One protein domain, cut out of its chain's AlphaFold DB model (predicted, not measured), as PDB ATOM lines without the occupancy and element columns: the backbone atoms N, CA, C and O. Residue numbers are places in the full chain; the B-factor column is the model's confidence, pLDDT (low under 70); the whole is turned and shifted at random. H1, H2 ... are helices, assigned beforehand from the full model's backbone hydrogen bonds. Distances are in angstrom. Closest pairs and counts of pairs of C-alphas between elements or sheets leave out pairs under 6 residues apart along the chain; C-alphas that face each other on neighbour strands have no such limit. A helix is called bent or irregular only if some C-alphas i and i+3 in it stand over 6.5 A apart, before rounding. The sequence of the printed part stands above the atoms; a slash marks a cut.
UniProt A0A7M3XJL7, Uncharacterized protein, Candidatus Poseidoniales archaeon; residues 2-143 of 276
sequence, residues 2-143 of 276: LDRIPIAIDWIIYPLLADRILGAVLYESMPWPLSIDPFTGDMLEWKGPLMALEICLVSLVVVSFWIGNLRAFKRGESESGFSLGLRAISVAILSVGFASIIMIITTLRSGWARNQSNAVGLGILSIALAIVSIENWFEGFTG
ATOM      1  N   LEU A   2     -35.684 -17.185  51.011       65.88
ATOM      2  CA  LEU A   2     -35.584 -17.386  49.550       65.88
ATOM      3  C   LEU A   2     -34.311 -16.807  48.909       65.88
ATOM      4  O   LEU A   2     -33.824 -17.376  47.937       65.88
ATOM      5  N   ASP A   3     -33.752 -15.731  49.471       68.50
ATOM      6  CA  ASP A   3     -32.556 -15.053  48.946       68.50
ATOM      7  C   ASP A   3     -31.289 -15.901  49.034       68.50
ATOM      8  O   ASP A   3     -30.438 -15.836  48.152       68.50
ATOM      9  N   ARG A   4     -31.217 -16.757  50.057       79.94
ATOM     10  CA  ARG A   4     -30.029 -17.545  50.386       79.94
ATOM     11  C   ARG A   4     -29.954 -18.874  49.642       79.94
ATOM     12  O   ARG A   4     -28.895 -19.482  49.643       79.94
ATOM     13  N   ILE A   5     -31.043 -19.326  49.016       80.94
ATOM     14  CA  ILE A   5     -31.085 -20.668  48.422       80.94
ATOM     15  C   ILE A   5     -30.252 -20.765  47.132       80.94
ATOM     16  O   ILE A   5     -29.447 -21.682  47.055       80.94
ATOM     17  N   PRO A   6     -30.337 -19.837  46.154       81.00
ATOM     18  CA  PRO A   6     -29.455 -19.884  44.980       81.00
ATOM     19  C   PRO A   6     -27.978 -19.766  45.354       81.00
ATOM     20  O   PRO A   6     -27.153 -20.497  44.827       81.00
ATOM     21  N   ILE A   7     -27.675 -18.931  46.355       85.50
ATOM     22  CA  ILE A   7     -26.332 -18.833  46.930       85.50
ATOM     23  C   ILE A   7     -25.918 -20.197  47.497       85.50
ATOM     24  O   ILE A   7     -24.859 -20.695  47.152       85.50
ATOM     25  N   ALA A   8     -26.755 -20.849  48.307       88.69
ATOM     26  CA  ALA A   8     -26.456 -22.178  48.841       88.69
ATOM     27  C   ALA A   8     -26.238 -23.234  47.739       88.69
ATOM     28  O   ALA A   8     -25.366 -24.079  47.886       88.69
ATOM     29  N   ILE A   9     -26.986 -23.164  46.632       90.12
ATOM     30  CA  ILE A   9     -26.780 -24.034  45.464       90.12
ATOM     31  C   ILE A   9     -25.396 -23.787  44.851       90.12
ATOM     32  O   ILE A   9     -24.669 -24.743  44.591       90.12
ATOM     33  N   ASP A  10     -24.993 -22.528  44.681       91.81
ATOM     34  CA  ASP A  10     -23.657 -22.172  44.185       91.81
ATOM     35  C   ASP A  10     -22.545 -22.662  45.122       91.81
ATOM     36  O   ASP A  10     -21.538 -23.206  44.670       91.81
ATOM     37  N   TRP A  11     -22.761 -22.559  46.436       91.88
ATOM     38  CA  TRP A  11     -21.867 -23.100  47.465       91.88
ATOM     39  C   TRP A  11     -21.786 -24.628  47.479       91.88
ATOM     40  O   TRP A  11     -20.875 -25.162  48.096       91.88
ATOM     41  N   ILE A  12     -22.701 -25.337  46.821       93.06
ATOM     42  CA  ILE A  12     -22.589 -26.784  46.608       93.06
ATOM     43  C   ILE A  12     -21.865 -27.052  45.283       93.06
ATOM     44  O   ILE A  12     -20.924 -27.838  45.240       93.06
ATOM     45  N   ILE A  13     -22.261 -26.372  44.205       94.19
ATOM     46  CA  ILE A  13     -21.738 -26.617  42.853       94.19
ATOM     47  C   ILE A  13     -20.254 -26.246  42.737       94.19
ATOM     48  O   ILE A  13     -19.481 -27.024  42.184       94.19
ATOM     49  N   TYR A  14     -19.831 -25.080  43.236       94.25
ATOM     50  CA  TYR A  14     -18.451 -24.623  43.039       94.25
ATOM     51  C   TYR A  14     -17.415 -25.455  43.806       94.25
ATOM     52  O   TYR A  14     -16.391 -25.784  43.207       94.25
ATOM     53  N   PRO A  15     -17.643 -25.863  45.070       93.12
ATOM     54  CA  PRO A  15     -16.731 -26.786  45.738       93.12
ATOM     55  C   PRO A  15     -16.687 -28.163  45.080       93.12
ATOM     56  O   PRO A  15     -15.601 -28.710  44.964       93.12
ATOM     57  N   LEU A  16     -17.813 -28.695  44.585       92.12
ATOM     58  CA  LEU A  16     -17.814 -29.954  43.825       92.12
ATOM     59  C   LEU A  16     -16.992 -29.845  42.534       92.12
ATOM     60  O   LEU A  16     -16.256 -30.764  42.183       92.12
ATOM     61  N   LEU A  17     -17.092 -28.713  41.831       92.94
ATOM     62  CA  LEU A  17     -16.267 -28.428  40.656       92.94
ATOM     63  C   LEU A  17     -14.780 -28.392  41.023       92.94
ATOM     64  O   LEU A  17     -13.970 -29.023  40.347       92.94
ATOM     65  N   ALA A  18     -14.432 -27.669  42.089       91.06
ATOM     66  CA  ALA A  18     -13.058 -27.574  42.564       91.06
ATOM     67  C   ALA A  18     -12.511 -28.945  42.976       91.06
ATOM     68  O   ALA A  18     -11.417 -29.306  42.555       91.06
ATOM     69  N   ASP A  19     -13.288 -29.722  43.731       88.81
ATOM     70  CA  ASP A  19     -12.941 -31.077  44.155       88.81
ATOM     71  C   ASP A  19     -12.695 -31.995  42.957       88.81
ATOM     72  O   ASP A  19     -11.664 -32.654  42.899       88.81
ATOM     73  N   ARG A  20     -13.553 -31.959  41.929       86.62
ATOM     74  CA  ARG A  20     -13.358 -32.780  40.726       86.62
ATOM     75  C   ARG A  20     -12.100 -32.403  39.946       86.62
ATOM     76  O   ARG A  20     -11.388 -33.284  39.474       86.62
ATOM     77  N   ILE A  21     -11.817 -31.106  39.796       88.75
ATOM     78  CA  ILE A  21     -10.604 -30.640  39.108       88.75
ATOM     79  C   ILE A  21      -9.360 -31.033  39.914       88.75
ATOM     80  O   ILE A  21      -8.407 -31.563  39.352       88.75
ATOM     81  N   LEU A  22      -9.370 -30.814  41.231       86.94
ATOM     82  CA  LEU A  22      -8.256 -31.169  42.110       86.94
ATOM     83  C   LEU A  22      -8.057 -32.685  42.197       86.94
ATOM     84  O   LEU A  22      -6.921 -33.138  42.161       86.94
ATOM     85  N   GLY A  23      -9.132 -33.468  42.254       83.06
ATOM     86  CA  GLY A  23      -9.107 -34.929  42.234       83.06
ATOM     87  C   GLY A  23      -8.482 -35.477  40.953       83.06
ATOM     88  O   GLY A  23      -7.614 -36.346  41.020       83.06
ATOM     89  N   ALA A  24      -8.854 -34.911  39.802       83.25
ATOM     90  CA  ALA A  24      -8.279 -35.290  38.514       83.25
ATOM     91  C   ALA A  24      -6.793 -34.910  38.387       83.25
ATOM     92  O   ALA A  24      -6.020 -35.667  37.812       83.25
ATOM     93  N   VAL A  25      -6.379 -33.755  38.927       84.56
ATOM     94  CA  VAL A  25      -4.989 -33.266  38.823       84.56
ATOM     95  C   VAL A  25      -4.052 -33.896  39.857       84.56
ATOM     96  O   VAL A  25      -2.913 -34.209  39.533       84.56
ATOM     97  N   LEU A  26      -4.482 -34.010  41.116       82.62
ATOM     98  CA  LEU A  26      -3.597 -34.331  42.242       82.62
ATOM     99  C   LEU A  26      -3.574 -35.813  42.598       82.62
ATOM    100  O   LEU A  26      -2.557 -36.296  43.089       82.62
ATOM    101  N   TYR A  27      -4.693 -36.510  42.414       67.38
ATOM    102  CA  TYR A  27      -4.848 -37.874  42.912       67.38
ATOM    103  C   TYR A  27      -4.889 -38.918  41.798       67.38
ATOM    104  O   TYR A  27      -4.856 -40.103  42.115       67.38
ATOM    105  N   GLU A  28      -5.006 -38.499  40.526       72.19
ATOM    106  CA  GLU A  28      -5.271 -39.358  39.350       72.19
ATOM    107  C   GLU A  28      -6.417 -40.368  39.579       72.19
ATOM    108  O   GLU A  28      -6.593 -41.332  38.841       72.19
ATOM    109  N   SER A  29      -7.223 -40.140  40.618       67.81
ATOM    110  CA  SER A  29      -8.210 -41.081  41.136       67.81
ATOM    111  C   SER A  29      -9.585 -40.852  40.526       67.81
ATOM    112  O   SER A  29     -10.480 -41.676  40.675       67.81
ATOM    113  N   MET A  30      -9.775 -39.704  39.870       69.06
ATOM    114  CA  MET A  30     -10.971 -39.383  39.109       69.06
ATOM    115  C   MET A  30     -10.583 -39.058  37.670       69.06
ATOM    116  O   MET A  30      -9.638 -38.294  37.459       69.06
ATOM    117  N   PRO A  31     -11.317 -39.576  36.672       77.50
ATOM    118  CA  PRO A  31     -11.026 -39.238  35.292       77.50
ATOM    119  C   PRO A  31     -11.298 -37.752  35.016       77.50
ATOM    120  O   PRO A  31     -12.113 -37.103  35.689       77.50
ATOM    121  N   TRP A  32     -10.619 -37.215  34.003       81.75
ATOM    122  CA  TRP A  32     -10.719 -35.805  33.638       81.75
ATOM    123  C   TRP A  32     -12.179 -35.402  33.333       81.75
ATOM    124  O   TRP A  32     -12.928 -36.176  32.724       81.75
ATOM    125  N   PRO A  33     -12.643 -34.213  33.767       82.69
ATOM    126  CA  PRO A  33     -13.973 -33.725  33.409       82.69
ATOM    127  C   PRO A  33     -14.177 -33.712  31.891       82.69
ATOM    128  O   PRO A  33     -13.244 -33.427  31.147       82.69
ATOM    129  N   LEU A  34     -15.409 -33.960  31.437       85.12
ATOM    130  CA  LEU A  34     -15.789 -33.940  30.016       85.12
ATOM    131  C   LEU A  34     -15.142 -35.015  29.121       85.12
ATOM    132  O   LEU A  34     -15.300 -34.912  27.912       85.12
ATOM    133  N   SER A  35     -14.434 -36.016  29.658       83.56
ATOM    134  CA  SER A  35     -13.800 -37.084  28.856       83.56
ATOM    135  C   SER A  35     -14.228 -38.499  29.267       83.56
ATOM    136  O   SER A  35     -13.468 -39.453  29.104       83.56
ATOM    137  N   ILE A  36     -15.393 -38.633  29.909       82.56
ATOM    138  CA  ILE A  36     -15.810 -39.870  30.582       82.56
ATOM    139  C   ILE A  36     -17.058 -40.437  29.921       82.56
ATOM    140  O   ILE A  36     -18.058 -39.732  29.784       82.56
ATOM    141  N   ASP A  37     -17.022 -41.728  29.607       86.88
ATOM    142  CA  ASP A  37     -18.224 -42.504  29.318       86.88
ATOM    143  C   ASP A  37     -18.844 -43.013  30.639       86.88
ATOM    144  O   ASP A  37     -18.211 -43.805  31.341       86.88
ATOM    145  N   PRO A  38     -20.069 -42.592  31.019       83.31
ATOM    146  CA  PRO A  38     -20.711 -43.010  32.268       83.31
ATOM    147  C   PRO A  38     -21.126 -44.484  32.295       83.31
ATOM    148  O   PRO A  38     -21.555 -44.981  33.342       83.31
ATOM    149  N   PHE A  39     -21.098 -45.179  31.158       84.44
ATOM    150  CA  PHE A  39     -21.551 -46.561  31.070       84.44
ATOM    151  C   PHE A  39     -20.419 -47.564  31.268       84.44
ATOM    152  O   PHE A  39     -20.692 -48.699  31.680       84.44
ATOM    153  N   THR A  40     -19.171 -47.136  31.086       82.69
ATOM    154  CA  THR A  40     -17.973 -47.956  31.285       82.69
ATOM    155  C   THR A  40     -17.432 -47.833  32.715       82.69
ATOM    156  O   THR A  40     -17.835 -46.952  33.470       82.69
ATOM    157  N   GLY A  41     -16.571 -48.770  33.127       80.19
ATOM    158  CA  GLY A  41     -15.912 -48.755  34.441       80.19
ATOM    159  C   GLY A  41     -16.625 -49.491  35.577       80.19
ATOM    160  O   GLY A  41     -17.745 -49.993  35.430       80.19
ATOM    161  N   ASP A  42     -15.935 -49.564  36.719       82.81
ATOM    162  CA  ASP A  42     -16.433 -50.219  37.928       82.81
ATOM    163  C   ASP A  42     -17.373 -49.307  38.733       82.81
ATOM    164  O   ASP A  42     -17.175 -48.094  38.859       82.81
ATOM    165  N   MET A  43     -18.420 -49.914  39.296       81.88
ATOM    166  CA  MET A  43     -19.504 -49.216  39.987       81.88
ATOM    167  C   MET A  43     -19.027 -48.527  41.270       81.88
ATOM    168  O   MET A  43     -19.510 -47.441  41.592       81.88
ATOM    169  N   LEU A  44     -18.100 -49.150  42.001       81.44
ATOM    170  CA  LEU A  44     -17.622 -48.671  43.302       81.44
ATOM    171  C   LEU A  44     -16.510 -47.625  43.193       81.44
ATOM    172  O   LEU A  44     -16.358 -46.821  44.108       81.44
ATOM    173  N   GLU A  45     -15.763 -47.620  42.091       80.75
ATOM    174  CA  GLU A  45     -14.582 -46.772  41.935       80.75
ATOM    175  C   GLU A  45     -14.948 -45.350  41.492       80.75
ATOM    176  O   GLU A  45     -14.669 -44.386  42.201       80.75
ATOM    177  N   TRP A  46     -15.634 -45.202  40.354       81.06
ATOM    178  CA  TRP A  46     -15.951 -43.873  39.813       81.06
ATOM    179  C   TRP A  46     -17.326 -43.770  39.144       81.06
ATOM    180  O   TRP A  46     -17.947 -42.707  39.192       81.06
ATOM    181  N   LYS A  47     -17.873 -44.861  38.595       86.62
ATOM    182  CA  LYS A  47     -19.176 -44.841  37.911       86.62
ATOM    183  C   LYS A  47     -20.337 -44.503  38.851       86.62
ATOM    184  O   LYS A  47     -21.151 -43.635  38.537       86.62
ATOM    185  N   GLY A  48     -20.412 -45.157  40.012       87.56
ATOM    186  CA  GLY A  48     -21.445 -44.901  41.021       87.56
ATOM    187  C   GLY A  48     -21.432 -43.454  41.527       87.56
ATOM    188  O   GLY A  48     -22.472 -42.791  41.456       87.56
ATOM    189  N   PRO A  49     -20.274 -42.925  41.972       87.75
ATOM    190  CA  PRO A  49     -20.127 -41.516  42.330       87.75
ATOM    191  C   PRO A  49     -20.543 -40.541  41.217       87.75
ATOM    192  O   PRO A  49     -21.258 -39.582  41.502       87.75
ATOM    193  N   LEU A  50     -20.177 -40.796  39.954       88.38
ATOM    194  CA  LEU A  50     -20.584 -39.946  38.825       88.38
ATOM    195  C   LEU A  50     -22.098 -39.967  38.580       88.38
ATOM    196  O   LEU A  50     -22.694 -38.915  38.358       88.38
ATOM    197  N   MET A  51     -22.746 -41.133  38.653       89.56
ATOM    198  CA  MET A  51     -24.206 -41.220  38.517       89.56
ATOM    199  C   MET A  51     -24.928 -40.504  39.665       89.56
ATOM    200  O   MET A  51     -25.913 -39.800  39.438       89.56
ATOM    201  N   ALA A  52     -24.431 -40.645  40.897       91.31
ATOM    202  CA  ALA A  52     -24.967 -39.932  42.053       91.31
ATOM    203  C   ALA A  52     -24.799 -38.410  41.907       91.31
ATOM    204  O   ALA A  52     -25.733 -37.656  42.200       91.31
ATOM    205  N   LEU A  53     -23.643 -37.964  41.402       92.25
ATOM    206  CA  LEU A  53     -23.380 -36.564  41.077       92.25
ATOM    207  C   LEU A  53     -24.374 -36.048  40.029       92.25
ATOM    208  O   LEU A  53     -24.974 -34.999  40.243       92.25
ATOM    209  N   GLU A  54     -24.612 -36.789  38.946       93.69
ATOM    210  CA  GLU A  54     -25.549 -36.386  37.889       93.69
ATOM    211  C   GLU A  54     -26.976 -36.202  38.439       93.69
ATOM    212  O   GLU A  54     -27.612 -35.173  38.204       93.69
ATOM    213  N   ILE A  55     -27.464 -37.148  39.251       94.50
ATOM    214  CA  ILE A  55     -28.787 -37.062  39.898       94.50
ATOM    215  C   ILE A  55     -28.864 -35.850  40.840       94.50
ATOM    216  O   ILE A  55     -29.877 -35.136  40.879       94.50
ATOM    217  N   CYS A  56     -27.791 -35.595  41.593       95.19
ATOM    218  CA  CYS A  56     -27.685 -34.431  42.465       95.19
ATOM    219  C   CYS A  56     -27.756 -33.127  41.654       95.19
ATOM    220  O   CYS A  56     -28.562 -32.250  41.973       95.19
ATOM    221  N   LEU A  57     -26.992 -33.023  40.562       95.94
ATOM    222  CA  LEU A  57     -26.981 -31.855  39.682       95.94
ATOM    223  C   LEU A  57     -28.350 -31.609  39.046       95.94
ATOM    224  O   LEU A  57     -28.829 -30.477  39.086       95.94
ATOM    225  N   VAL A  58     -29.022 -32.644  38.528       96.62
ATOM    226  CA  VAL A  58     -30.392 -32.517  37.995       96.62
ATOM    227  C   VAL A  58     -31.320 -31.915  39.054       96.62
ATOM    228  O   VAL A  58     -32.047 -30.957  38.777       96.62
ATOM    229  N   SER A  59     -31.254 -32.422  40.286       94.44
ATOM    230  CA  SER A  59     -32.076 -31.934  41.399       94.44
ATOM    231  C   SER A  59     -31.776 -30.464  41.727       94.44
ATOM    232  O   SER A  59     -32.697 -29.652  41.836       94.44
ATOM    233  N   LEU A  60     -30.495 -30.092  41.820       94.75
ATOM    234  CA  LEU A  60     -30.058 -28.716  42.084       94.75
ATOM    235  C   LEU A  60     -30.498 -27.748  40.981       94.75
ATOM    236  O   LEU A  60     -30.972 -26.651  41.281       94.75
ATOM    237  N   VAL A  61     -30.393 -28.152  39.714       95.12
ATOM    238  CA  VAL A  61     -30.805 -27.346  38.556       95.12
ATOM    239  C   VAL A  61     -32.314 -27.097  38.572       95.12
ATOM    240  O   VAL A  61     -32.750 -25.952  38.418       95.12
ATOM    241  N   VAL A  62     -33.121 -28.135  38.815       94.88
ATOM    242  CA  VAL A  62     -34.587 -28.012  38.888       94.88
ATOM    243  C   VAL A  62     -35.002 -27.086  40.034       94.88
ATOM    244  O   VAL A  62     -35.816 -26.179  39.835       94.88
ATOM    245  N   VAL A  63     -34.406 -27.257  41.220       92.94
ATOM    246  CA  VAL A  63     -34.669 -26.400  42.386       92.94
ATOM    247  C   VAL A  63     -34.240 -24.954  42.113       92.94
ATOM    248  O   VAL A  63     -35.003 -24.026  42.388       92.94
ATOM    249  N   SER A  64     -33.062 -24.753  41.518       91.50
ATOM    250  CA  SER A  64     -32.550 -23.441  41.100       91.50
ATOM    251  C   SER A  64     -33.531 -22.731  40.165       91.50
ATOM    252  O   SER A  64     -33.919 -21.586  40.420       91.50
ATOM    253  N   PHE A  65     -34.000 -23.415  39.118       91.50
ATOM    254  CA  PHE A  65     -34.952 -22.850  38.164       91.50
ATOM    255  C   PHE A  65     -36.293 -22.500  38.818       91.50
ATOM    256  O   PHE A  65     -36.818 -21.402  38.602       91.50
ATOM    257  N   TRP A  66     -36.838 -23.388  39.658       91.75
ATOM    258  CA  TRP A  66     -38.086 -23.122  40.376       91.75
ATOM    259  C   TRP A  66     -37.944 -21.883  41.259       91.75
ATOM    260  O   TRP A  66     -38.714 -20.929  41.122       91.75
ATOM    261  N   ILE A  67     -36.944 -21.847  42.138       89.81
ATOM    262  CA  ILE A  67     -36.741 -20.732  43.070       89.81
ATOM    263  C   ILE A  67     -36.495 -19.427  42.315       89.81
ATOM    264  O   ILE A  67     -37.042 -18.387  42.691       89.81
ATOM    265  N   GLY A  68     -35.731 -19.484  41.222       87.25
ATOM    266  CA  GLY A  68     -35.493 -18.347  40.345       87.25
ATOM    267  C   GLY A  68     -36.785 -17.773  39.762       87.25
ATOM    268  O   GLY A  68     -36.938 -16.551  39.719       87.25
ATOM    269  N   ASN A  69     -37.729 -18.617  39.339       87.19
ATOM    270  CA  ASN A  69     -39.031 -18.171  38.829       87.19
ATOM    271  C   ASN A  69     -39.958 -17.682  39.942       87.19
ATOM    272  O   ASN A  69     -40.638 -16.669  39.778       87.19
ATOM    273  N   LEU A  70     -39.949 -18.350  41.096       87.38
ATOM    274  CA  LEU A  70     -40.747 -17.954  42.254       87.38
ATOM    275  C   LEU A  70     -40.345 -16.566  42.764       87.38
ATOM    276  O   LEU A  70     -41.212 -15.773  43.132       87.38
ATOM    277  N   ARG A  71     -39.040 -16.257  42.776       84.94
ATOM    278  CA  ARG A  71     -38.527 -14.943  43.185       84.94
ATOM    279  C   ARG A  71     -38.939 -13.849  42.207       84.94
ATOM    280  O   ARG A  71     -39.469 -12.829  42.645       84.94
ATOM    281  N   ALA A  72     -38.774 -14.102  40.910       85.19
ATOM    282  CA  ALA A  72     -39.184 -13.162  39.876       85.19
ATOM    283  C   ALA A  72     -40.687 -12.849  39.972       85.19
ATOM    284  O   ALA A  72     -41.072 -11.687  39.932       85.19
ATOM    285  N   PHE A  73     -41.521 -13.870  40.193       83.88
ATOM    286  CA  PHE A  73     -42.968 -13.700  40.324       83.88
ATOM    287  C   PHE A  73     -43.383 -12.962  41.607       83.88
ATOM    288  O   PHE A  73     -44.227 -12.076  41.560       83.88
ATOM    289  N   LYS A  74     -42.812 -13.319  42.766       84.44
ATOM    290  CA  LYS A  74     -43.249 -12.768  44.062       84.44
ATOM    291  C   LYS A  74     -42.636 -11.417  44.419       84.44
ATOM    292  O   LYS A  74     -43.231 -10.689  45.206       84.44
ATOM    293  N   ARG A  75     -41.423 -11.125  43.946       77.38
ATOM    294  CA  ARG A  75     -40.631  -9.967  44.397       77.38
ATOM    295  C   ARG A  75     -40.162  -9.057  43.269       77.38
ATOM    296  O   ARG A  75     -39.612  -8.006  43.558       77.38
ATOM    297  N   GLY A  76     -40.311  -9.462  42.006       76.38
ATOM    298  CA  GLY A  76     -39.721  -8.738  40.872       76.38
ATOM    299  C   GLY A  76     -38.187  -8.772  40.844       76.38
ATOM    300  O   GLY A  76     -37.569  -8.186  39.961       76.38
ATOM    301  N   GLU A  77     -37.553  -9.479  41.781       77.62
ATOM    302  CA  GLU A  77     -36.105  -9.624  41.855       77.62
ATOM    303  C   GLU A  77     -35.651 -10.801  40.994       77.62
ATOM    304  O   GLU A  77     -36.175 -11.916  41.092       77.62
ATOM    305  N   SER A  78     -34.631 -10.562  40.174       77.00
ATOM    306  CA  SER A  78     -33.996 -11.598  39.370       77.00
ATOM    307  C   SER A  78     -32.564 -11.836  39.821       77.00
ATOM    308  O   SER A  78     -31.858 -10.922  40.239       77.00
ATOM    309  N   GLU A  79     -32.144 -13.095  39.742       83.12
ATOM    310  CA  GLU A  79     -30.744 -13.461  39.906       83.12
ATOM    311  C   GLU A  79     -29.878 -12.755  38.847       83.12
ATOM    312  O   GLU A  79     -30.342 -12.503  37.730       83.12
ATOM    313  N   SER A  80     -28.628 -12.431  39.194       88.00
ATOM    314  CA  SER A  80     -27.693 -11.818  38.253       88.00
ATOM    315  C   SER A  80     -27.452 -12.737  37.051       88.00
ATOM    316  O   SER A  80     -27.258 -13.942  37.203       88.00
ATOM    317  N   GLY A  81     -27.422 -12.175  35.841       87.56
ATOM    318  CA  GLY A  81     -27.209 -12.994  34.643       87.56
ATOM    319  C   GLY A  81     -25.840 -13.677  34.616       87.56
ATOM    320  O   GLY A  81     -25.697 -14.758  34.055       87.56
ATOM    321  N   PHE A  82     -24.840 -13.068  35.258       89.81
ATOM    322  CA  PHE A  82     -23.504 -13.640  35.370       89.81
ATOM    323  C   PHE A  82     -23.470 -14.858  36.301       89.81
ATOM    324  O   PHE A  82     -22.941 -15.885  35.897       89.81
ATOM    325  N   SER A  83     -24.083 -14.793  37.493       91.12
ATOM    326  CA  SER A  83     -24.137 -15.950  38.406       91.12
ATOM    327  C   SER A  83     -24.906 -17.116  37.790       91.12
ATOM    328  O   SER A  83     -24.423 -18.246  37.804       91.12
ATOM    329  N   LEU A  84     -26.045 -16.830  37.147       91.50
ATOM    330  CA  LEU A  84     -26.831 -17.844  36.446       91.50
ATOM    331  C   LEU A  84     -26.019 -18.518  35.326       91.50
ATOM    332  O   LEU A  84     -26.031 -19.739  35.189       91.50
ATOM    333  N   GLY A  85     -25.282 -17.724  34.546       93.69
ATOM    334  CA  GLY A  85     -24.426 -18.221  33.475       93.69
ATOM    335  C   GLY A  85     -23.201 -19.002  33.965       93.69
ATOM    336  O   GLY A  85     -22.882 -20.052  33.412       93.69
ATOM    337  N   LEU A  86     -22.543 -18.551  35.036       94.56
ATOM    338  CA  LEU A  86     -21.441 -19.287  35.666       94.56
ATOM    339  C   LEU A  86     -21.902 -20.625  36.237       94.56
ATOM    340  O   LEU A  86     -21.188 -21.623  36.119       94.56
ATOM    341  N   ARG A  87     -23.099 -20.665  36.833       95.25
ATOM    342  CA  ARG A  87     -23.718 -21.915  37.279       95.25
ATOM    343  C   ARG A  87     -23.917 -22.860  36.094       95.25
ATOM    344  O   ARG A  87     -23.605 -24.037  36.224       95.25
ATOM    345  N   ALA A  88     -24.358 -22.356  34.937       96.50
ATOM    346  CA  ALA A  88     -24.521 -23.173  33.733       96.50
ATOM    347  C   ALA A  88     -23.205 -23.808  33.266       96.50
ATOM    348  O   ALA A  88     -23.169 -25.015  33.048       96.50
ATOM    349  N   ILE A  89     -22.121 -23.029  33.211       96.75
ATOM    350  CA  ILE A  89     -20.788 -23.533  32.845       96.75
ATOM    351  C   ILE A  89     -20.304 -24.571  33.858       96.75
ATOM    352  O   ILE A  89     -19.827 -25.635  33.478       96.75
ATOM    353  N   SER A  90     -20.462 -24.286  35.152       96.25
ATOM    354  CA  SER A  90     -19.999 -25.178  36.222       96.25
ATOM    355  C   SER A  90     -20.738 -26.513  36.196       96.25
ATOM    356  O   SER A  90     -20.112 -27.568  36.270       96.25
ATOM    357  N   VAL A  91     -22.065 -26.474  36.027       96.44
ATOM    358  CA  VAL A  91     -22.870 -27.682  35.823       96.44
ATOM    359  C   VAL A  91     -22.422 -28.393  34.553       96.44
ATOM    360  O   VAL A  91     -22.246 -29.598  34.607       96.44
ATOM    361  N   ALA A  92     -22.177 -27.684  33.449       96.19
ATOM    362  CA  ALA A  92     -21.766 -28.307  32.194       96.19
ATOM    363  C   ALA A  92     -20.431 -29.060  32.289       96.19
ATOM    364  O   ALA A  92     -20.309 -30.114  31.681       96.19
ATOM    365  N   ILE A  93     -19.468 -28.557  33.072       94.75
ATOM    366  CA  ILE A  93     -18.184 -29.234  33.330       94.75
ATOM    367  C   ILE A  93     -18.366 -30.463  34.236       94.75
ATOM    368  O   ILE A  93     -17.694 -31.479  34.058       94.75
ATOM    369  N   LEU A  94     -19.254 -30.371  35.230       93.69
ATOM    370  CA  LEU A  94     -19.508 -31.444  36.196       93.69
ATOM    371  C   LEU A  94     -20.437 -32.546  35.675       93.69
ATOM    372  O   LEU A  94     -20.397 -33.671  36.164       93.69
ATOM    373  N   SER A  95     -21.320 -32.225  34.748       93.62
ATOM    374  CA  SER A  95     -22.365 -33.129  34.293       93.62
ATOM    375  C   SER A  95     -21.865 -34.008  33.159       93.62
ATOM    376  O   SER A  95     -21.050 -33.585  32.347       93.62
ATOM    377  N   VAL A  96     -22.397 -35.223  33.086       90.06
ATOM    378  CA  VAL A  96     -22.158 -36.147  31.971       90.06
ATOM    379  C   VAL A  96     -22.965 -35.750  30.726       90.06
ATOM    380  O   VAL A  96     -22.616 -36.103  29.596       90.06
ATOM    381  N   GLY A  97     -24.026 -34.964  30.911       89.88
ATOM    382  CA  GLY A  97     -24.732 -34.288  29.826       89.88
ATOM    383  C   GLY A  97     -26.192 -33.980  30.143       89.88
ATOM    384  O   GLY A  97     -26.703 -32.948  29.708       89.88
ATOM    385  N   PHE A  98     -26.869 -34.812  30.936       91.62
ATOM    386  CA  PHE A  98     -28.303 -34.665  31.195       91.62
ATOM    387  C   PHE A  98     -28.603 -33.418  32.028       91.62
ATOM    388  O   PHE A  98     -29.460 -32.611  31.650       91.62
ATOM    389  N   ALA A  99     -27.870 -33.211  33.126       95.88
ATOM    390  CA  ALA A  99     -28.021 -32.007  33.936       95.88
ATOM    391  C   ALA A  99     -27.609 -30.751  33.151       95.88
ATOM    392  O   ALA A  99     -28.283 -29.720  33.253       95.88
ATOM    393  N   SER A 100     -26.577 -30.849  32.301       95.31
ATOM    394  CA  SER A 100     -26.156 -29.774  31.392       95.31
ATOM    395  C   SER A 100     -27.297 -29.342  30.474       95.31
ATOM    396  O   SER A 100     -27.581 -28.151  30.388       95.31
ATOM    397  N   ILE A 101     -27.996 -30.285  29.830       96.44
ATOM    398  CA  ILE A 101     -29.107 -29.987  28.908       96.44
ATOM    399  C   ILE A 101     -30.214 -29.206  29.625       96.44
ATOM    400  O   ILE A 101     -30.650 -28.155  29.145       96.44
ATOM    401  N   ILE A 102     -30.645 -29.673  30.800       97.31
ATOM    402  CA  ILE A 102     -31.690 -28.997  31.584       97.31
ATOM    403  C   ILE A 102     -31.213 -27.600  32.003       97.31
ATOM    404  O   ILE A 102     -31.963 -26.621  31.904       97.31
ATOM    405  N   MET A 103     -29.957 -27.482  32.436       97.06
ATOM    406  CA  MET A 103     -29.387 -26.212  32.875       97.06
ATOM    407  C   MET A 103     -29.268 -25.205  31.727       97.06
ATOM    408  O   MET A 103     -29.614 -24.037  31.895       97.06
ATOM    409  N   ILE A 104     -28.861 -25.648  30.538       97.38
ATOM    410  CA  ILE A 104     -28.800 -24.818  29.332       97.38
ATOM    411  C   ILE A 104     -30.196 -24.298  28.984       97.38
ATOM    412  O   ILE A 104     -30.382 -23.088  28.863       97.38
ATOM    413  N   ILE A 105     -31.196 -25.180  28.878       97.25
ATOM    414  CA  ILE A 105     -32.566 -24.791  28.502       97.25
ATOM    415  C   ILE A 105     -33.121 -23.758  29.489       97.25
ATOM    416  O   ILE A 105     -33.658 -22.720  29.091       97.25
ATOM    417  N   THR A 106     -32.971 -24.020  30.787       95.12
ATOM    418  CA  THR A 106     -33.473 -23.129  31.841       95.12
ATOM    419  C   THR A 106     -32.724 -21.796  31.882       95.12
ATOM    420  O   THR A 106     -33.364 -20.754  32.060       95.12
ATOM    421  N   THR A 107     -31.409 -21.797  31.648       95.81
ATOM    422  CA  THR A 107     -30.564 -20.593  31.612       95.81
ATOM    423  C   THR A 107     -30.858 -19.725  30.399       95.81
ATOM    424  O   THR A 107     -31.064 -18.523  30.556       95.81
ATOM    425  N   LEU A 108     -30.950 -20.313  29.203       96.12
ATOM    426  CA  LEU A 108     -31.279 -19.582  27.979       96.12
ATOM    427  C   LEU A 108     -32.675 -18.971  28.071       96.12
ATOM    428  O   LEU A 108     -32.844 -17.780  27.814       96.12
ATOM    429  N   ARG A 109     -33.670 -19.749  28.520       95.06
ATOM    430  CA  ARG A 109     -35.043 -19.259  28.697       95.06
ATOM    431  C   ARG A 109     -35.113 -18.121  29.712       95.06
ATOM    432  O   ARG A 109     -35.738 -17.098  29.442       95.06
ATOM    433  N   SER A 110     -34.498 -18.300  30.880       91.75
ATOM    434  CA  SER A 110     -34.535 -17.296  31.948       91.75
ATOM    435  C   SER A 110     -33.744 -16.047  31.568       91.75
ATOM    436  O   SER A 110     -34.213 -14.936  31.801       91.75
ATOM    437  N   GLY A 111     -32.578 -16.226  30.945       92.56
ATOM    438  CA  GLY A 111     -31.744 -15.147  30.435       92.56
ATOM    439  C   GLY A 111     -32.474 -14.335  29.373       92.56
ATOM    440  O   GLY A 111     -32.553 -13.116  29.495       92.56
ATOM    441  N   TRP A 112     -33.100 -14.998  28.399       92.81
ATOM    442  CA  TRP A 112     -33.894 -14.339  27.363       92.81
ATOM    443  C   TRP A 112     -35.087 -13.577  27.945       92.81
ATOM    444  O   TRP A 112     -35.216 -12.376  27.723       92.81
ATOM    445  N   ALA A 113     -35.912 -14.231  28.771       91.12
ATOM    446  CA  ALA A 113     -37.093 -13.610  29.377       91.12
ATOM    447  C   ALA A 113     -36.752 -12.387  30.251       91.12
ATOM    448  O   ALA A 113     -37.564 -11.478  30.396       91.12
ATOM    449  N   ARG A 114     -35.544 -12.351  30.826       89.25
ATOM    450  CA  ARG A 114     -35.046 -11.256  31.678       89.25
ATOM    451  C   ARG A 114     -34.110 -10.301  30.923       89.25
ATOM    452  O   ARG A 114     -33.477  -9.441  31.534       89.25
ATOM    453  N   ASN A 115     -33.999 -10.460  29.603       90.06
ATOM    454  CA  ASN A 115     -33.070  -9.763  28.712       90.06
ATOM    455  C   ASN A 115     -31.580  -9.872  29.101       90.06
ATOM    456  O   ASN A 115     -30.756  -9.119  28.604       90.06
ATOM    457  N   GLN A 116     -31.180 -10.783  29.983       92.50
ATOM    458  CA  GLN A 116     -29.816 -10.893  30.498       92.50
ATOM    459  C   GLN A 116     -28.858 -11.533  29.479       92.50
ATOM    460  O   GLN A 116     -28.664 -12.748  29.475       92.50
ATOM    461  N   SER A 117     -28.197 -10.701  28.668       92.94
ATOM    462  CA  SER A 117     -27.215 -11.141  27.663       92.94
ATOM    463  C   SER A 117     -26.090 -12.004  28.235       92.94
ATOM    464  O   SER A 117     -25.751 -13.012  27.630       92.94
ATOM    465  N   ASN A 118     -25.576 -11.697  29.429       93.50
ATOM    466  CA  ASN A 118     -24.534 -12.513  30.070       93.50
ATOM    467  C   ASN A 118     -25.001 -13.947  30.378       93.50
ATOM    468  O   ASN A 118     -24.241 -14.888  30.165       93.50
ATOM    469  N   ALA A 119     -26.248 -14.127  30.831       94.94
ATOM    470  CA  ALA A 119     -26.792 -15.457  31.115       94.94
ATOM    471  C   ALA A 119     -26.923 -16.278  29.833       94.94
ATOM    472  O   ALA A 119     -26.501 -17.429  29.784       94.94
ATOM    473  N   VAL A 120     -27.470 -15.667  28.777       96.62
ATOM    474  CA  VAL A 120     -27.607 -16.325  27.474       96.62
ATOM    475  C   VAL A 120     -26.230 -16.631  26.885       96.62
ATOM    476  O   VAL A 120     -26.017 -17.726  26.386       96.62
ATOM    477  N   GLY A 121     -25.271 -15.711  27.007       95.38
ATOM    478  CA  GLY A 121     -23.901 -15.885  26.527       95.38
ATOM    479  C   GLY A 121     -23.209 -17.097  27.128       95.38
ATOM    480  O   GLY A 121     -22.808 -18.005  26.404       95.38
ATOM    481  N   LEU A 122     -23.127 -17.146  28.454       97.00
ATOM    482  CA  LEU A 122     -22.511 -18.276  29.148       97.00
ATOM    483  C   LEU A 122     -23.335 -19.566  28.985       97.00
ATOM    484  O   LEU A 122     -22.764 -20.652  28.916       97.00
ATOM    485  N   GLY A 123     -24.660 -19.461  28.836       96.38
ATOM    486  CA  GLY A 123     -25.529 -20.588  28.492       96.38
ATOM    487  C   GLY A 123     -25.210 -21.193  27.121       96.38
ATOM    488  O   GLY A 123     -25.145 -22.411  27.002       96.38
ATOM    489  N   ILE A 124     -24.939 -20.370  26.102       97.06
ATOM    490  CA  ILE A 124     -24.504 -20.850  24.780       97.06
ATOM    491  C   ILE A 124     -23.117 -21.487  24.857       97.06
ATOM    492  O   ILE A 124     -22.905 -22.542  24.269       97.06
ATOM    493  N   LEU A 125     -22.185 -20.918  25.624       96.44
ATOM    494  CA  LEU A 125     -20.879 -21.551  25.829       96.44
ATOM    495  C   LEU A 125     -21.006 -22.904  26.553       96.44
ATOM    496  O   LEU A 125     -20.274 -23.844  26.261       96.44
ATOM    497  N   SER A 126     -21.994 -23.036  27.439       96.31
ATOM    498  CA  SER A 126     -22.309 -24.305  28.101       96.31
ATOM    499  C   SER A 126     -22.818 -25.372  27.121       96.31
ATOM    500  O   SER A 126     -22.614 -26.554  27.383       96.31
ATOM    501  N   ILE A 127     -23.418 -24.991  25.979       95.94
ATOM    502  CA  ILE A 127     -23.785 -25.938  24.905       95.94
ATOM    503  C   ILE A 127     -22.539 -26.632  24.367       95.94
ATOM    504  O   ILE A 127     -22.544 -27.850  24.231       95.94
ATOM    505  N   ALA A 128     -21.475 -25.875  24.093       94.75
ATOM    506  CA  ALA A 128     -20.222 -26.440  23.609       94.75
ATOM    507  C   ALA A 128     -19.673 -27.483  24.595       94.75
ATOM    508  O   ALA A 128     -19.453 -28.635  24.230       94.75
ATOM    509  N   LEU A 129     -19.586 -27.126  25.877       94.88
ATOM    510  CA  LEU A 129     -19.142 -28.050  26.925       94.88
ATOM    511  C   LEU A 129     -20.023 -29.308  27.016       94.88
ATOM    512  O   LEU A 129     -19.504 -30.414  27.141       94.88
ATOM    513  N   ALA A 130     -21.344 -29.159  26.898       94.94
ATOM    514  CA  ALA A 130     -22.261 -30.294  26.904       94.94
ATOM    515  C   ALA A 130     -22.061 -31.220  25.695       94.94
ATOM    516  O   ALA A 130     -22.111 -32.433  25.870       94.94
ATOM    517  N   ILE A 131     -21.806 -30.678  24.497       94.56
ATOM    518  CA  ILE A 131     -21.522 -31.484  23.298       94.56
ATOM    519  C   ILE A 131     -20.285 -32.357  23.528       94.56
ATOM    520  O   ILE A 131     -20.357 -33.556  23.287       94.56
ATOM    521  N   VAL A 132     -19.193 -31.785  24.052       92.06
ATOM    522  CA  VAL A 132     -17.961 -32.545  24.349       92.06
ATOM    523  C   VAL A 132     -18.225 -33.628  25.386       92.06
ATOM    524  O   VAL A 132     -17.793 -34.760  25.216       92.06
ATOM    525  N   SER A 133     -18.983 -33.317  26.441       92.00
ATOM    526  CA  SER A 133     -19.334 -34.324  27.444       92.00
ATOM    527  C   SER A 133     -20.114 -35.497  26.842       92.00
ATOM    528  O   SER A 133     -19.831 -36.649  27.166       92.00
ATOM    529  N   ILE A 134     -21.085 -35.206  25.970       92.75
ATOM    530  CA  ILE A 134     -21.962 -36.210  25.357       92.75
ATOM    531  C   ILE A 134     -21.226 -37.037  24.295       92.75
ATOM    532  O   ILE A 134     -21.501 -38.229  24.168       92.75
ATOM    533  N   GLU A 135     -20.269 -36.448  23.572       93.12
ATOM    534  CA  GLU A 135     -19.461 -37.147  22.560       93.12
ATOM    535  C   GLU A 135     -18.789 -38.411  23.110       93.12
ATOM    536  O   GLU A 135     -18.738 -39.420  22.414       93.12
ATOM    537  N   ASN A 136     -18.354 -38.409  24.375       90.06
ATOM    538  CA  ASN A 136     -17.644 -39.556  24.956       90.06
ATOM    539  C   ASN A 136     -18.472 -40.839  25.049       90.06
ATOM    540  O   ASN A 136     -17.894 -41.914  25.166       90.06
ATOM    541  N   TRP A 137     -19.800 -40.739  25.060       89.94
ATOM    542  CA  TRP A 137     -20.680 -41.894  25.258       89.94
ATOM    543  C   TRP A 137     -21.763 -42.031  24.194       89.94
ATOM    544  O   TRP A 137     -22.466 -43.040  24.149       89.94
ATOM    545  N   PHE A 138     -21.902 -41.037  23.318       90.38
ATOM    546  CA  PHE A 138     -22.817 -41.077  22.192       90.38
ATOM    547  C   PHE A 138     -22.050 -40.960  20.875       90.38
ATOM    548  O   PHE A 138     -21.711 -39.863  20.426       90.38
ATOM    549  N   GLU A 139     -21.866 -42.102  20.207       87.81
ATOM    550  CA  GLU A 139     -21.117 -42.216  18.946       87.81
ATOM    551  C   GLU A 139     -21.630 -41.290  17.830       87.81
ATOM    552  O   GLU A 139     -20.881 -40.935  16.924       87.81
ATOM    553  N   GLY A 140     -22.893 -40.856  17.888       87.88
ATOM    554  CA  GLY A 140     -23.461 -39.945  16.893       87.88
ATOM    555  C   GLY A 140     -22.833 -38.545  16.871       87.88
ATOM    556  O   GLY A 140     -23.048 -37.823  15.899       87.88
ATOM    557  N   PHE A 141     -22.070 -38.148  17.899       88.12
ATOM    558  CA  PHE A 141     -21.320 -36.883  17.909       88.12
ATOM    559  C   PHE A 141     -19.858 -37.023  17.472       88.12
ATOM    560  O   PHE A 141     -19.235 -36.013  17.127       88.12
ATOM    561  N   THR A 142     -19.326 -38.245  17.429       88.50
ATOM    562  CA  THR A 142     -17.917 -38.493  17.128       88.50
ATOM    563  C   THR A 142     -17.542 -37.934  15.760       88.50
ATOM    564  O   THR A 142     -18.154 -38.251  14.739       88.50
ATOM    565  N   GLY A 143     -16.525 -37.073  15.731       88.69
ATOM    566  CA  GLY A 143     -16.001 -36.492  14.492       88.69
ATOM    567  C   GLY A 143     -16.847 -35.366  13.882       88.69
ATOM    568  O   GLY A 143     -16.418 -34.764  12.897       88.69
TER     569      GLY A 143
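What this domain is: This is residues 2 to 143 of the 276 residues of an uncharacterized protein of Candidatus Poseidoniales archaeon (UniProt A0A7M3XJL7). Five helices make an up-and-down bundle: H3, H4 and H5 pack closely as a triangle, and H1 and H2 cover the side of H3 and H4 that is away from H5. H1 and H2 meet near the start of H1 and spread apart toward the long link between them, residues 28 to 42, which lies at one end of the bundle. The printed part has 142 residues with five named helices, in the order H1, H2, H3, H4, H5, and no named strand; its class is all helix. It is compact, with a radius of gyration of the C-alphas of 15.4 A, and spans 47 by 33 by 22 A.

How they stand to each other: H1, residues 4 to 27, and H2, residues 43 to 75, form a helical hairpin at a shallow tilt of 25 degrees. They touch through residues 5 to 9 of H1 and 60 to 68 of H2 alone, with the closest C-alphas those of Pro 6 and Ser 64, 6.1 A apart. H1 also touches H3, residues 81 to 94, with its residues 10 to 20 alone; the closest C-alphas are those of Leu 17 and Leu 94, 6.3 A apart, and the tilt of 38 degrees is only just steep. H2 and H3 are close but not clearly touching, with C-alphas 57 and 91 the closest at 7.0 A. With residues 54 to 65 alone, H2 touches H4, residues 98 to 113; the closest C-alphas are those of Val 58 and Ala 99, 4.7 A apart. H3 and H4 form a helical hairpin at a shallow tilt of 12 degrees, their closest C-alphas, 92 and 100, being 4.7 A apart. H5, residues 117 to 135, touches H3 the same way at a shallow tilt of 7 degrees; the closest C-alphas are those of Gly 81 and Ala 119, 4.3 A apart. H4 and H5 form another helical hairpin, with C-alphas 108 and 120 the closest at 4.9 A. H5 is apart from H1 and H2. Every O i to N i+4 pair is within hydrogen-bond range in H3 and H4, against 19 of 20 in H1, 26 of 29 in H2 and 14 of 15 in H5.

Where its parts are: H1, residues 4 to 27, begins at C-alpha 4, (-30.029, -17.545, 50.386), and is 33.2 A long. H2, residues 43 to 75, is the longest at 44.8 A, and is irregular, with C-alphas 45 and 48 7.2 A apart. H3, residues 81 to 94, is 20.1 A long, and H4, residues 98 to 113, 22.9 A. H5, residues 117 to 135, is 27.6 A long and ends at C-alpha 135, (-19.461, -37.147, 22.560).

The domain as a whole: The two C-alphas farthest apart, those of Asp 42 and Gly 76, are 47.7 A apart. The printed part has no cut; the link from H1 to H2 is long, and the other three links are tight. The mean pLDDT of the printed part is 89.2, and residues 2 to 3, 27 and 29 to 30 are under 70.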